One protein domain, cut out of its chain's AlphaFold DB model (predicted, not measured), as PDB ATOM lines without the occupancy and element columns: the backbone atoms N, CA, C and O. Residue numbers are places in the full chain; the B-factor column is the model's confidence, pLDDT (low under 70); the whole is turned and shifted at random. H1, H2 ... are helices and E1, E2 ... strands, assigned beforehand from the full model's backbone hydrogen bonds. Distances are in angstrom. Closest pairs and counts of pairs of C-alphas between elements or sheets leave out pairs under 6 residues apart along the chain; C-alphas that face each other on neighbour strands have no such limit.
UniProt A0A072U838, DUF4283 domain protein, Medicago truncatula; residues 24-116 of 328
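AT A GLANCE: This is residues 24 to 116 of the 328 residues of the protein "DUF4283 domain protein" of Medicago truncatula (UniProt A0A072U838). One antiparallel sheet of five strands, strongly twisted and curled like part of a barrel, wraps round the short helix H1. The tip of the hairpin E4 and E5, residues 88 to 93, sticks out from the body, and a tail with no named element, residues 102 to 116, lies at the other end of the longest axis. The small helix H2 only grazes the sheet. The printed part has 93 residues, with the elements in the order E1, H1, E2, H2, E3, E4, E5 along the chain and the strands in the order E2, E3, E1, E5, E4 across the sheet; the class is mixed, helices and strands. It is compact, with a radius of gyration of the C-alphas of 14.0 A, yet elongated in outline, spanning 45 by 28 by 19 A.

IN THESE COORDINATES: E1 covers residues 24 to 31 and is 21.2 A long, from C-alpha 24 at (-33.642, -63.136, -79.109). E3, residues 68 to 76, is 22.7 A long and bends by 62 degrees at residue 72. E5, residues 92 to 101, is the longest strand at 28.5 A and ends with C-alpha 101 at (-31.897, -55.219, -70.479). E4 is residues 84 to 89, 17.0 A, and E2 is residues 52 to 56, 11.9 A. H1, residues 40 to 47, is 10.4 A long and begins with C-alpha 40 at (-39.343, -43.132, -84.199); H2 is residues 58 to 61, 5.0 A.

HOW THE PARTS SIT: E1 and E3 are antiparallel inner strands at 150 degrees, with N 28 and O 71 2.8 A apart. On the other side of E1, E5 is antiparallel at 135 degrees, with N 29 and O 99 2.9 A apart. The pairing of E5 is staggered: residues 97 to 101 pair with E1 and residues 92 to 97 with E4. E4, an edge strand, forms a hairpin with E5 at 148 degrees, with N 87 and O 94 2.9 A apart. The other edge strand, E2, is antiparallel to E3 at 148 degrees, with N 54 and O 72 2.9 A apart. E2 and E4 are apart. H1 is on the sheet, which curls round it; its closest C-alphas to E2 are those of Phe 44 and Pro 53, 5.9 A apart. The closest C-alphas of H2 and E3 are those of Thr 60 and Ala 69, 5.2 A apart. H1 and H2 are close but not clearly touching, the closest C-alphas being those of Pro 40 and Leu 61, 7.1 A apart. In H1 every O i to N i+4 pair is within hydrogen-bond range; H2 is too short for such a pair.

THE WHOLE: The two C-alphas farthest apart are those of Asn 91 and Ser 110, 47.1 A. The printed part has no cut, and no link between named elements is long. Within the tail, residues 106 to 107 pair antiparallel with residues 112 to 113. The mean pLDDT of the printed part is 84.3; residues 103 to 116 are under 70.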
ATOM      1  N   SER A  24     -33.114 -63.436 -80.437       87.88
ATOM      2  CA  SER A  24     -33.642 -63.136 -79.109       87.88
ATOM      3  C   SER A  24     -34.200 -61.723 -79.068       87.88
ATOM      4  O   SER A  24     -33.640 -60.805 -79.664       87.88
ATOM      5  N   ARG A  25     -35.304 -61.559 -78.342       92.44
ATOM      6  CA  ARG A  25     -36.008 -60.291 -78.202       92.44
ATOM      7  C   ARG A  25     -35.564 -59.595 -76.927       92.44
ATOM      8  O   ARG A  25     -35.857 -60.080 -75.836       92.44
ATOM      9  N   VAL A  26     -34.870 -58.476 -77.073       92.94
ATOM     10  CA  VAL A  26     -34.194 -57.777 -75.973       92.94
ATOM     11  C   VAL A  26     -34.566 -56.297 -76.011       92.94
ATOM     12  O   VAL A  26     -34.683 -55.705 -77.086       92.94
ATOM     13  N   TRP A  27     -34.782 -55.697 -74.840       95.12
ATOM     14  CA  TRP A  27     -34.900 -54.246 -74.727       95.12
ATOM     15  C   TRP A  27     -33.497 -53.641 -74.713       95.12
ATOM     16  O   TRP A  27     -32.667 -54.012 -73.886       95.12
ATOM     17  N   VAL A  28     -33.245 -52.723 -75.637       94.94
ATOM     18  CA  VAL A  28     -31.980 -52.004 -75.774       94.94
ATOM     19  C   VAL A  28     -32.194 -50.577 -75.291       94.94
ATOM     20  O   VAL A  28     -33.084 -49.885 -75.795       94.94
ATOM     21  N   CYS A  29     -31.401 -50.158 -74.311       95.44
ATOM     22  CA  CYS A  29     -31.354 -48.792 -73.805       95.44
ATOM     23  C   CYS A  29     -30.170 -48.055 -74.443       95.44
ATOM     24  O   CYS A  29     -29.060 -48.582 -74.493       95.44
ATOM     25  N   PHE A  30     -30.419 -46.836 -74.910       95.19
ATOM     26  CA  PHE A  30     -29.438 -45.934 -75.500       95.19
ATOM     27  C   PHE A  30     -29.226 -44.755 -74.557       95.19
ATOM     28  O   PHE A  30     -30.066 -43.847 -74.474       95.19
ATOM     29  N   HIS A  31     -28.117 -44.791 -73.826       94.38
ATOM     30  CA  HIS A  31     -27.709 -43.727 -72.915       94.38
ATOM     31  C   HIS A  31     -26.969 -42.632 -73.689       94.38
ATOM     32  O   HIS A  31     -26.344 -42.891 -74.718       94.38
ATOM     33  N   TYR A  32     -27.072 -41.390 -73.212       93.56
ATOM     34  CA  TYR A  32     -26.489 -40.188 -73.836       93.56
ATOM     35  C   TYR A  32     -26.995 -39.839 -75.251       93.56
ATOM     36  O   TYR A  32     -26.532 -38.862 -75.836       93.56
ATOM     37  N   LEU A  33     -27.990 -40.560 -75.786       92.94
ATOM     38  CA  LEU A  33     -28.634 -40.221 -77.056       92.94
ATOM     39  C   LEU A  33     -29.449 -38.913 -76.921       92.94
ATOM     40  O   LEU A  33     -30.419 -38.905 -76.153       92.94
ATOM     41  N   PRO A  34     -29.129 -37.832 -77.666       90.94
ATOM     42  CA  PRO A  34     -29.846 -36.561 -77.567       90.94
ATOM     43  C   PRO A  34     -31.324 -36.688 -77.960       90.94
ATOM     44  O   PRO A  34     -31.692 -37.525 -78.791       90.94
ATOM     45  N   LEU A  35     -32.181 -35.862 -77.356       91.00
ATOM     46  CA  LEU A  35     -33.641 -36.006 -77.421       91.00
ATOM     47  C   LEU A  35     -34.195 -35.889 -78.852       91.00
ATOM     48  O   LEU A  35     -35.188 -36.525 -79.200       91.00
ATOM     49  N   GLU A  36     -33.502 -35.144 -79.711       89.38
ATOM     50  CA  GLU A  36     -33.801 -34.960 -81.133       89.38
ATOM     51  C   GLU A  36     -33.768 -36.285 -81.922       89.38
ATOM     52  O   GLU A  36     -34.404 -36.406 -82.967       89.38
ATOM     53  N   TYR A  37     -33.056 -37.299 -81.420       90.25
ATOM     54  CA  TYR A  37     -32.899 -38.615 -82.051       90.25
ATOM     55  C   TYR A  37     -33.915 -39.655 -81.540       90.25
ATOM     56  O   TYR A  37     -34.004 -40.759 -82.084       90.25
ATOM     57  N   TRP A  38     -34.732 -39.303 -80.539       92.94
ATOM     58  CA  TRP A  38     -35.786 -40.170 -79.989       92.94
ATOM     59  C   TRP A  38     -37.019 -40.253 -80.912       92.94
ATOM     60  O   TRP A  38     -37.977 -40.972 -80.623       92.94
ATOM     61  N   GLN A  39     -37.008 -39.530 -82.039       90.62
ATOM     62  CA  GLN A  39     -38.006 -39.672 -83.097       90.62
ATOM     63  C   GLN A  39     -38.046 -41.121 -83.618       90.62
ATOM     64  O   GLN A  39     -36.982 -41.690 -83.888       90.62
ATOM     65  N   PRO A  40     -39.234 -41.712 -83.866       92.31
ATOM     66  CA  PRO A  40     -39.343 -43.132 -84.199       92.31
ATOM     67  C   PRO A  40     -38.504 -43.574 -85.398       92.31
ATOM     68  O   PRO A  40     -37.873 -44.628 -85.375       92.31
ATOM     69  N   ARG A  41     -38.461 -42.727 -86.431       92.44
ATOM     70  CA  ARG A  41     -37.697 -42.954 -87.659       92.44
ATOM     71  C   ARG A  41     -36.191 -43.055 -87.381       92.44
ATOM     72  O   ARG A  41     -35.559 -44.005 -87.828       92.44
ATOM     73  N   ILE A  42     -35.645 -42.108 -86.618       92.31
ATOM     74  CA  ILE A  42     -34.212 -42.033 -86.290       92.31
ATOM     75  C   ILE A  42     -33.828 -43.153 -85.317       92.31
ATOM     76  O   ILE A  42     -32.832 -43.841 -85.525       92.31
ATOM     77  N   SER A  43     -34.655 -43.402 -84.299       92.38
ATOM     78  CA  SER A  43     -34.450 -44.503 -83.354       92.38
ATOM     79  C   SER A  43     -34.411 -45.867 -84.056       92.38
ATOM     80  O   SER A  43     -33.563 -46.695 -83.733       92.38
ATOM     81  N   PHE A  44     -35.260 -46.106 -85.062       94.06
ATOM     82  CA  PHE A  44     -35.202 -47.327 -85.873       94.06
ATOM     83  C   PHE A  44     -33.991 -47.391 -86.818       94.06
ATOM     84  O   PHE A  44     -33.458 -48.482 -87.016       94.06
ATOM     85  N   GLU A  45     -33.520 -46.264 -87.363       93.69
ATOM     86  CA  GLU A  45     -32.270 -46.213 -88.143       93.69
ATOM     87  C   GLU A  45     -31.051 -46.578 -87.271       93.69
ATOM     88  O   GLU A  45     -30.248 -47.419 -87.676       93.69
ATOM     89  N   ILE A  46     -30.964 -46.042 -86.046       93.12
ATOM     90  CA  ILE A  46     -29.919 -46.366 -85.055       93.12
ATOM     91  C   ILE A  46     -29.977 -47.849 -84.655       93.12
ATOM     92  O   ILE A  46     -28.978 -48.564 -84.721       93.12
ATOM     93  N   VAL A  47     -31.164 -48.340 -84.283       94.56
ATOM     94  CA  VAL A  47     -31.383 -49.741 -83.878       94.56
ATOM     95  C   VAL A  47     -31.065 -50.728 -85.004       94.56
ATOM     96  O   VAL A  47     -30.590 -51.830 -84.726       94.56
ATOM     97  N   GLY A  48     -31.261 -50.330 -86.264       92.06
ATOM     98  CA  GLY A  48     -30.934 -51.133 -87.444       92.06
ATOM     99  C   GLY A  48     -29.458 -51.542 -87.551       92.06
ATOM    100  O   GLY A  48     -29.151 -52.522 -88.228       92.06
ATOM    101  N   ALA A  49     -28.547 -50.848 -86.857       89.62
ATOM    102  CA  ALA A  49     -27.141 -51.243 -86.744       89.62
ATOM    103  C   ALA A  49     -26.910 -52.434 -85.786       89.62
ATOM    104  O   ALA A  49     -25.878 -53.098 -85.876       89.62
ATOM    105  N   ILE A  50     -27.858 -52.710 -84.880       90.88
ATOM    106  CA  ILE A  50     -27.775 -53.743 -83.831       90.88
ATOM    107  C   ILE A  50     -28.628 -54.968 -84.188       90.88
ATOM    108  O   ILE A  50     -28.216 -56.108 -83.969       90.88
ATOM    109  N   GLY A  51     -29.825 -54.752 -84.737       92.31
ATOM    110  CA  GLY A  51     -30.770 -55.819 -85.053       92.31
ATOM    111  C   GLY A  51     -32.043 -55.299 -85.710       92.31
ATOM    112  O   GLY A  51     -32.078 -54.197 -86.251       92.31
ATOM    113  N   THR A  52     -33.109 -56.096 -85.669       94.56
ATOM    114  CA  THR A  52     -34.398 -55.709 -86.254       94.56
ATOM    115  C   THR A  52     -35.226 -54.938 -85.218       94.56
ATOM    116  O   THR A  52     -35.622 -55.542 -84.216       94.56
ATOM    117  N   PRO A  53     -35.519 -53.635 -85.412       94.94
ATOM    118  CA  PRO A  53     -36.413 -52.898 -84.522       94.94
ATOM    119  C   PRO A  53     -37.834 -53.471 -84.561       94.94
ATOM    120  O   PRO A  53     -38.318 -53.869 -85.620       94.94
ATOM    121  N   ILE A  54     -38.513 -53.474 -83.411       94.50
ATOM    122  CA  ILE A  54     -39.885 -53.988 -83.280       94.50
ATOM    123  C   ILE A  54     -40.829 -52.907 -82.750       94.50
ATOM    124  O   ILE A  54     -41.808 -52.559 -83.403       94.50
ATOM    125  N   ILE A  55     -40.556 -52.396 -81.546       94.25
ATOM    126  CA  ILE A  55     -41.422 -51.473 -80.794       94.25
ATOM    127  C   ILE A  55     -40.531 -50.494 -80.032       94.25
ATOM    128  O   ILE A  55     -39.551 -50.907 -79.422       94.25
ATOM    129  N   ILE A  56     -40.884 -49.212 -80.023       94.69
ATOM    130  CA  ILE A  56     -40.239 -48.200 -79.174       94.69
ATOM    131  C   ILE A  56     -41.002 -48.120 -77.854       94.69
ATOM    132  O   ILE A  56     -42.230 -48.230 -77.838       94.69
ATOM    133  N   ASP A  57     -40.287 -47.943 -76.746       94.44
ATOM    134  CA  ASP A  57     -40.916 -47.782 -75.443       94.44
ATOM    135  C   ASP A  57     -41.809 -46.532 -75.391       94.44
ATOM    136  O   ASP A  57     -41.466 -45.472 -75.918       94.44
ATOM    137  N   GLN A  58     -42.957 -46.638 -74.718       92.81
ATOM    138  CA  GLN A  58     -43.925 -45.546 -74.639       92.81
ATOM    139  C   GLN A  58     -43.353 -44.297 -73.945       92.81
ATOM    140  O   GLN A  58     -43.715 -43.180 -74.314       92.81
ATOM    141  N   HIS A  59     -42.429 -44.445 -72.992       89.19
ATOM    142  CA  HIS A  59     -41.774 -43.303 -72.361       89.19
ATOM    143  C   HIS A  59     -40.766 -42.609 -73.275       89.19
ATOM    144  O   HIS A  59     -40.596 -41.395 -73.146       89.19
ATOM    145  N   THR A  60     -40.141 -43.353 -74.191       90.94
ATOM    146  CA  THR A  60     -39.257 -42.825 -75.238       90.94
ATOM    147  C   THR A  60     -40.063 -42.111 -76.319       90.94
ATOM    148  O   THR A  60     -39.758 -40.963 -76.624       90.94
ATOM    149  N   LEU A  61     -41.152 -42.721 -76.809       91.81
ATOM    150  CA  LEU A  61     -42.090 -42.081 -77.744       91.81
ATOM    151  C   LEU A  61     -42.647 -40.761 -77.191       91.81
ATOM    152  O   LEU A  61     -42.684 -39.759 -77.897       91.81
ATOM    153  N   ASN A  62     -43.036 -40.754 -75.914       89.44
ATOM    154  CA  ASN A  62     -43.568 -39.572 -75.238       89.44
ATOM    155  C   ASN A  62     -42.478 -38.617 -74.713       89.44
ATOM    156  O   ASN A  62     -42.822 -37.650 -74.036       89.44
ATOM    157  N   GLN A  63     -41.188 -38.909 -74.934       87.44
ATOM    158  CA  GLN A  63     -40.043 -38.116 -74.446       87.44
ATOM    159  C   GLN A  63     -40.090 -37.806 -72.930       87.44
ATOM    160  O   GLN A  63     -39.562 -36.809 -72.447       87.44
ATOM    161  N   SER A  64     -40.736 -38.687 -72.161       83.44
ATOM    162  CA  SER A  64     -41.204 -38.404 -70.793       83.44
ATOM    163  C   SER A  64     -40.229 -38.803 -69.684       83.44
ATOM    164  O   SER A  64     -40.324 -38.284 -68.576       83.44
ATOM    165  N   PHE A  65     -39.304 -39.729 -69.961       78.94
ATOM    166  CA  PHE A  65     -38.335 -40.216 -68.970       78.94
ATOM    167  C   PHE A  65     -36.996 -39.463 -69.012       78.94
ATOM    168  O   PHE A  65     -36.321 -39.368 -67.994       78.94
ATOM    169  N   GLY A  66     -36.603 -38.919 -70.168       76.88
ATOM    170  CA  GLY A  66     -35.451 -38.018 -70.326       76.88
ATOM    171  C   GLY A  66     -34.043 -38.599 -70.098       76.88
ATOM    172  O   GLY A  66     -33.081 -37.943 -70.476       76.88
ATOM    173  N   HIS A  67     -33.894 -39.793 -69.514       86.62
ATOM    174  CA  HIS A  67     -32.575 -40.374 -69.211       86.62
ATOM    175  C   HIS A  67     -31.978 -41.227 -70.345       86.62
ATOM    176  O   HIS A  67     -30.786 -41.122 -70.615       86.62
ATOM    177  N   TYR A  68     -32.789 -42.063 -71.001       93.44
ATOM    178  CA  TYR A  68     -32.373 -42.917 -72.119       93.44
ATOM    179  C   TYR A  68     -33.536 -43.179 -73.082       93.44
ATOM    180  O   TYR A  68     -34.702 -43.211 -72.673       93.44
ATOM    181  N   ALA A  69     -33.216 -43.431 -74.351       94.19
ATOM    182  CA  ALA A  69     -34.168 -43.999 -75.301       94.19
ATOM    183  C   ALA A  69     -34.180 -45.529 -75.163       94.19
ATOM    184  O   ALA A  69     -33.123 -46.130 -74.995       94.19
ATOM    185  N   ARG A  70     -35.347 -46.181 -75.241       95.12
ATOM    186  CA  ARG A  70     -35.468 -47.643 -75.144       95.12
ATOM    187  C   ARG A  70     -36.268 -48.218 -76.308       95.12
ATOM    188  O   ARG A  70     -37.382 -47.775 -76.590       95.12
ATOM    189  N   VAL A  71     -35.714 -49.232 -76.969       95.69
ATOM    190  CA  VAL A  71     -36.339 -49.908 -78.118       95.69
ATOM    191  C   VAL A  71     -36.253 -51.423 -77.947       95.69
ATOM    192  O   VAL A  71     -35.251 -51.955 -77.481       95.69
ATOM    193  N   LEU A  72     -37.325 -52.124 -78.302       95.25
ATOM    194  CA  LEU A  72     -37.394 -53.576 -78.351       95.25
ATOM    195  C   LEU A  72     -36.847 -54.053 -79.695       95.25
ATOM    196  O   LEU A  72     -37.350 -53.645 -80.748       95.25
ATOM    197  N   VAL A  73     -35.834 -54.913 -79.649       94.88
ATOM    198  CA  VAL A  73     -35.058 -55.338 -80.816       94.88
ATOM    199  C   VAL A  73     -35.004 -56.861 -80.868       94.88
ATOM    200  O   VAL A  73     -34.776 -57.517 -79.852       94.88
ATOM    201  N   ASP A  74     -35.199 -57.425 -82.057       93.88
ATOM    202  CA  ASP A  74     -34.886 -58.825 -82.344       93.88
ATOM    203  C   ASP A  74     -33.412 -58.890 -82.784       93.88
ATOM    204  O   ASP A  74     -33.041 -58.436 -83.870       93.88
ATOM    205  N   ILE A  75     -32.561 -59.413 -81.898       91.44
ATOM    206  CA  ILE A  75     -31.097 -59.425 -82.011       91.44
ATOM    207  C   ILE A  75     -30.613 -60.854 -82.265       91.44
ATOM    208  O   ILE A  75     -31.113 -61.808 -81.668       91.44
ATOM    209  N   ASN A  76     -29.608 -61.025 -83.125       87.00
ATOM    210  CA  ASN A  76     -28.967 -62.322 -83.329       87.00
ATOM    211  C   ASN A  76     -27.930 -62.602 -82.224       87.00
ATOM    212  O   ASN A  76     -26.868 -61.980 -82.200       87.00
ATOM    213  N   THR A  77     -28.201 -63.564 -81.339       80.75
ATOM    214  CA  THR A  77     -27.322 -63.883 -80.197       80.75
ATOM    215  C   THR A  77     -26.088 -64.705 -80.567       80.75
ATOM    216  O   THR A  77     -25.260 -64.975 -79.701       80.75
ATOM    217  N   THR A  78     -25.919 -65.094 -81.837       79.31
ATOM    218  CA  THR A  78     -24.711 -65.806 -82.293       79.31
ATOM    219  C   THR A  78     -23.520 -64.883 -82.584       79.31
ATOM    220  O   THR A  78     -22.439 -65.375 -82.914       79.31
ATOM    221  N   GLY A  79     -23.701 -63.561 -82.488       77.69
ATOM    222  CA  GLY A  79     -22.669 -62.546 -82.713       77.69
ATOM    223  C   GLY A  79     -22.242 -61.801 -81.443       77.69
ATOM    224  O   GLY A  79     -22.877 -61.900 -80.397       77.69
ATOM    225  N   PHE A  80     -21.164 -61.022 -81.555       82.44
ATOM    226  CA  PHE A  80     -20.788 -60.035 -80.538       82.44
ATOM    227  C   PHE A  80     -21.746 -58.837 -80.602       82.44
ATOM    228  O   PHE A  80     -21.999 -58.324 -81.695       82.44
ATOM    229  N   LEU A  81     -22.251 -58.400 -79.449       88.69
ATOM    230  CA  LEU A  81     -23.133 -57.238 -79.331       88.69
ATOM    231  C   LEU A  81     -22.302 -55.994 -78.976       88.69
ATOM    232  O   LEU A  81     -21.433 -56.100 -78.116       88.69
ATOM    233  N   PRO A  82     -22.510 -54.838 -79.631       90.44
ATOM    234  CA  PRO A  82     -21.776 -53.619 -79.308       90.44
ATOM    235  C   PRO A  82     -22.266 -52.999 -77.992       90.44
ATOM    236  O   PRO A  82     -23.464 -52.761 -77.844       90.44
ATOM    237  N   ASP A  83     -21.335 -52.687 -77.090       92.44
ATOM    238  CA  ASP A  83     -21.593 -51.944 -75.842       92.44
ATOM    239  C   ASP A  83     -21.686 -50.418 -76.075       92.44
ATOM    240  O   ASP A  83     -22.137 -49.666 -75.216       92.44
ATOM    241  N   SER A  84     -21.257 -49.937 -77.246       93.00
ATOM    242  CA  SER A  84     -21.367 -48.535 -77.659       93.00
ATOM    243  C   SER A  84     -21.446 -48.384 -79.180       93.00
ATOM    244  O   SER A  84     -21.007 -49.256 -79.937       93.00
ATOM    245  N   LEU A  85     -22.021 -47.270 -79.636       92.50
ATOM    246  CA  LEU A  85     -22.182 -46.927 -81.050       92.50
ATOM    247  C   LEU A  85     -21.756 -45.479 -81.295       92.50
ATOM    248  O   LEU A  85     -22.045 -44.601 -80.492       92.50
ATOM    249  N   TRP A  86     -21.107 -45.237 -82.430       91.88
ATOM    250  CA  TRP A  86     -20.781 -43.893 -82.902       91.88
ATOM    251  C   TRP A  86     -21.865 -43.428 -83.872       91.88
ATOM    252  O   TRP A  86     -22.196 -44.145 -84.817       91.88
ATOM    253  N   ILE A  87     -22.416 -42.241 -83.629       91.00
ATOM    254  CA  ILE A  87     -23.383 -41.575 -84.500       91.00
ATOM    255  C   ILE A  87     -22.705 -40.358 -85.116       91.00
ATOM    256  O   ILE A  87     -22.061 -39.568 -84.427       91.00
ATOM    257  N   GLU A  88     -22.890 -40.200 -86.421       90.12
ATOM    258  CA  GLU A  88     -22.419 -39.061 -87.195       90.12
ATOM    259  C   GLU A  88     -23.600 -38.359 -87.884       90.12
ATOM    260  O   GLU A  88     -24.646 -38.942 -88.180       90.12
ATOM    261  N   ARG A  89     -23.436 -37.056 -88.082       84.31
ATOM    262  CA  ARG A  89     -24.273 -36.152 -88.871       84.31
ATOM    263  C   ARG A  89     -23.371 -35.128 -89.549       84.31
ATOM    264  O   ARG A  89     -22.209 -34.993 -89.178       84.31
ATOM    265  N   GLU A  90     -23.932 -34.370 -90.489       79.75
ATOM    266  CA  GLU A  90     -23.286 -33.246 -91.184       79.75
ATOM    267  C   GLU A  90     -22.598 -32.265 -90.202       79.75
ATOM    268  O   GLU A  90     -23.196 -31.297 -89.737       79.75
ATOM    269  N   ASN A  91     -21.314 -32.527 -89.918       77.88
ATOM    270  CA  ASN A  91     -20.414 -31.824 -88.990       77.88
ATOM    271  C   ASN A  91     -20.571 -32.110 -87.475       77.88
ATOM    272  O   ASN A  91     -20.085 -31.318 -86.666       77.88
ATOM    273  N   PHE A  92     -21.187 -33.223 -87.056       80.25
ATOM    274  CA  PHE A  92     -21.241 -33.609 -85.634       80.25
ATOM    275  C   PHE A  92     -21.118 -35.124 -85.430       80.25
ATOM    276  O   PHE A  92     -21.846 -35.893 -86.052       80.25
ATOM    277  N   THR A  93     -20.234 -35.550 -84.523       89.06
ATOM    278  CA  THR A  93     -20.040 -36.962 -84.154       89.06
ATOM    279  C   THR A  93     -20.037 -37.138 -82.644       89.06
ATOM    280  O   THR A  93     -19.373 -36.370 -81.947       89.06
ATOM    281  N   PHE A  94     -20.716 -38.169 -82.153       91.94
ATOM    282  CA  PHE A  94     -20.783 -38.507 -80.732       91.94
ATOM    283  C   PHE A  94     -20.944 -40.015 -80.541       91.94
ATOM    284  O   PHE A  94     -21.489 -40.705 -81.406       91.94
ATOM    285  N   ASP A  95     -20.469 -40.533 -79.412       93.12
ATOM    286  CA  ASP A  95     -20.730 -41.899 -78.982       93.12
ATOM    287  C   ASP A  95     -21.962 -41.979 -78.070       93.12
ATOM    288  O   ASP A  95     -22.302 -41.042 -77.347       93.12
ATOM    289  N   ILE A  96     -22.649 -43.118 -78.133       94.12
ATOM    290  CA  ILE A  96     -23.719 -43.501 -77.214       94.12
ATOM    291  C   ILE A  96     -23.385 -44.848 -76.577       94.12
ATOM    292  O   ILE A  96     -22.833 -45.740 -77.230       94.12
ATOM    293  N   GLU A  97     -23.750 -45.003 -75.309       94.56
ATOM    294  CA  GLU A  97     -23.610 -46.257 -74.568       94.56
ATOM    295  C   GLU A  97     -24.878 -47.105 -74.742       94.56
ATOM    296  O   GLU A  97     -26.001 -46.587 -74.739       94.56
ATOM    297  N   ILE A  98     -24.691 -48.411 -74.933       94.75
ATOM    298  CA  ILE A  98     -25.755 -49.373 -75.207       94.75
ATOM    299  C   ILE A  98     -25.846 -50.370 -74.054       94.75
ATOM    300  O   ILE A  98     -24.906 -51.111 -73.779       94.75
ATOM    301  N   GLU A  99     -27.020 -50.454 -73.434       93.50
ATOM    302  CA  GLU A  99     -27.316 -51.434 -72.390       93.50
ATOM    303  C   GLU A  99     -28.402 -52.418 -72.856       93.50
ATOM    304  O   GLU A  99     -29.457 -52.026 -73.361       93.50
ATOM    305  N   TYR A 100     -28.156 -53.717 -72.663       92.88
ATOM    306  CA  TYR A 100     -29.070 -54.800 -73.037       92.88
ATOM    307  C   TYR A 100     -29.843 -55.309 -71.814       92.88
ATOM    308  O   TYR A 100     -29.354 -56.145 -71.047       92.88
ATOM    309  N   GLU A 101     -31.079 -54.841 -71.631       89.75
ATOM    310  CA  GLU A 101     -31.897 -55.219 -70.479       89.75
ATOM    311  C   GLU A 101     -32.221 -56.722 -70.513       89.75
ATOM    312  O   GLU A 101     -32.857 -57.222 -71.445       89.75
ATOM    313  N   LYS A 102     -31.831 -57.443 -69.451       70.69
ATOM    314  CA  LYS A 102     -32.078 -58.888 -69.281       70.69
ATOM    315  C   LYS A 102     -31.551 -59.730 -70.454       70.69
ATOM    316  O   LYS A 102     -32.203 -60.697 -70.847       70.69
ATOM    317  N   HIS A 103     -30.370 -59.395 -70.988       60.06
ATOM    318  CA  HIS A 103     -29.676 -60.250 -71.954       60.06
ATOM    319  C   HIS A 103     -29.624 -61.709 -71.447       60.06
ATOM    320  O   HIS A 103     -29.036 -61.971 -70.393       60.06
ATOM    321  N   PRO A 104     -30.213 -62.676 -72.172       52.25
ATOM    322  CA  PRO A 104     -30.055 -64.076 -71.832       52.25
ATOM    323  C   PRO A 104     -28.642 -64.526 -72.204       52.25
ATOM    324  O   PRO A 104     -28.370 -64.769 -73.380       52.25
ATOM    325  N   TYR A 105     -27.770 -64.680 -71.201       55.81
ATOM    326  CA  TYR A 105     -26.418 -65.209 -71.390       55.81
ATOM    327  C   TYR A 105     -26.454 -66.493 -72.233       55.81
ATOM    328  O   TYR A 105     -27.046 -67.507 -71.839       55.81
ATOM    329  N   PHE A 106     -25.830 -66.431 -73.412       52.25
ATOM    330  CA  PHE A 106     -25.671 -67.587 -74.282       52.25
ATOM    331  C   PHE A 106     -24.515 -68.444 -73.773       52.25
ATOM    332  O   PHE A 106     -23.350 -68.041 -73.796       52.25
ATOM    333  N   CYS A 107     -24.835 -69.644 -73.302       47.34
ATOM    334  CA  CYS A 107     -23.841 -70.555 -72.769       47.34
ATOM    335  C   CYS A 107     -23.231 -71.377 -73.914       47.34
ATOM    336  O   CYS A 107     -23.819 -72.351 -74.391       47.34
ATOM    337  N   PHE A 108     -22.029 -70.996 -74.358       48.81
ATOM    338  CA  PHE A 108     -21.317 -71.676 -75.451       48.81
ATOM    339  C   PHE A 108     -20.985 -73.153 -75.165       48.81
ATOM    340  O   PHE A 108     -20.739 -73.905 -76.104       48.81
ATOM    341  N   THR A 109     -20.986 -73.591 -73.899       51.50
ATOM    342  CA  THR A 109     -20.712 -74.989 -73.520       51.50
ATOM    343  C   THR A 109     -21.953 -75.884 -73.530       51.50
ATOM    344  O   THR A 109     -21.819 -77.083 -73.761       51.50
ATOM    345  N   SER A 110     -23.155 -75.332 -73.324       51.16
ATOM    346  CA  SER A 110     -24.429 -76.073 -73.386       51.16
ATOM    347  C   SER A 110     -25.236 -75.806 -74.661       51.16
ATOM    348  O   SER A 110     -26.240 -76.475 -74.902       51.16
ATOM    349  N   ASN A 111     -24.814 -74.829 -75.473       52.16
ATOM    350  CA  ASN A 111     -25.512 -74.350 -76.670       52.16
ATOM    351  C   ASN A 111     -26.982 -73.966 -76.378       52.16
ATOM    352  O   ASN A 111     -27.871 -74.144 -77.216       52.16
ATOM    353  N   SER A 112     -27.227 -73.463 -75.163       45.97
ATOM    354  CA  SER A 112     -28.540 -73.099 -74.634       45.97
ATOM    355  C   SER A 112     -28.544 -71.686 -74.043       45.97
ATOM    356  O   SER A 112     -27.522 -71.135 -73.628       45.97
ATOM    357  N   ILE A 113     -29.738 -71.102 -74.019       46.56
ATOM    358  CA  ILE A 113     -30.039 -69.794 -73.438       46.56
ATOM    359  C   ILE A 113     -30.500 -69.990 -71.986       46.56
ATOM    360  O   ILE A 113     -31.411 -70.781 -71.745       46.56
ATOM    361  N   GLY A 114     -29.929 -69.229 -71.042       45.81
ATOM    362  CA  GLY A 114     -30.554 -69.006 -69.728       45.81
ATOM    363  C   GLY A 114     -29.888 -69.616 -68.487       45.81
ATOM    364  O   GLY A 114     -30.557 -69.733 -67.463       45.81
ATOM    365  N   HIS A 115     -28.601 -69.972 -68.521       45.16
ATOM    366  CA  HIS A 115     -27.865 -70.253 -67.280       45.16
ATOM    367  C   HIS A 115     -27.501 -68.930 -66.587       45.16
ATOM    368  O   HIS A 115     -26.748 -68.136 -67.149       45.16
ATOM    369  N   SER A 116     -28.033 -68.674 -65.385       41.91
ATOM    370  CA  SER A 116     -27.595 -67.532 -64.574       41.91
ATOM    371  C   SER A 116     -26.251 -67.831 -63.908       41.91
ATOM    372  O   SER A 116     -25.983 -68.957 -63.480       41.91
TER     373      SER A 116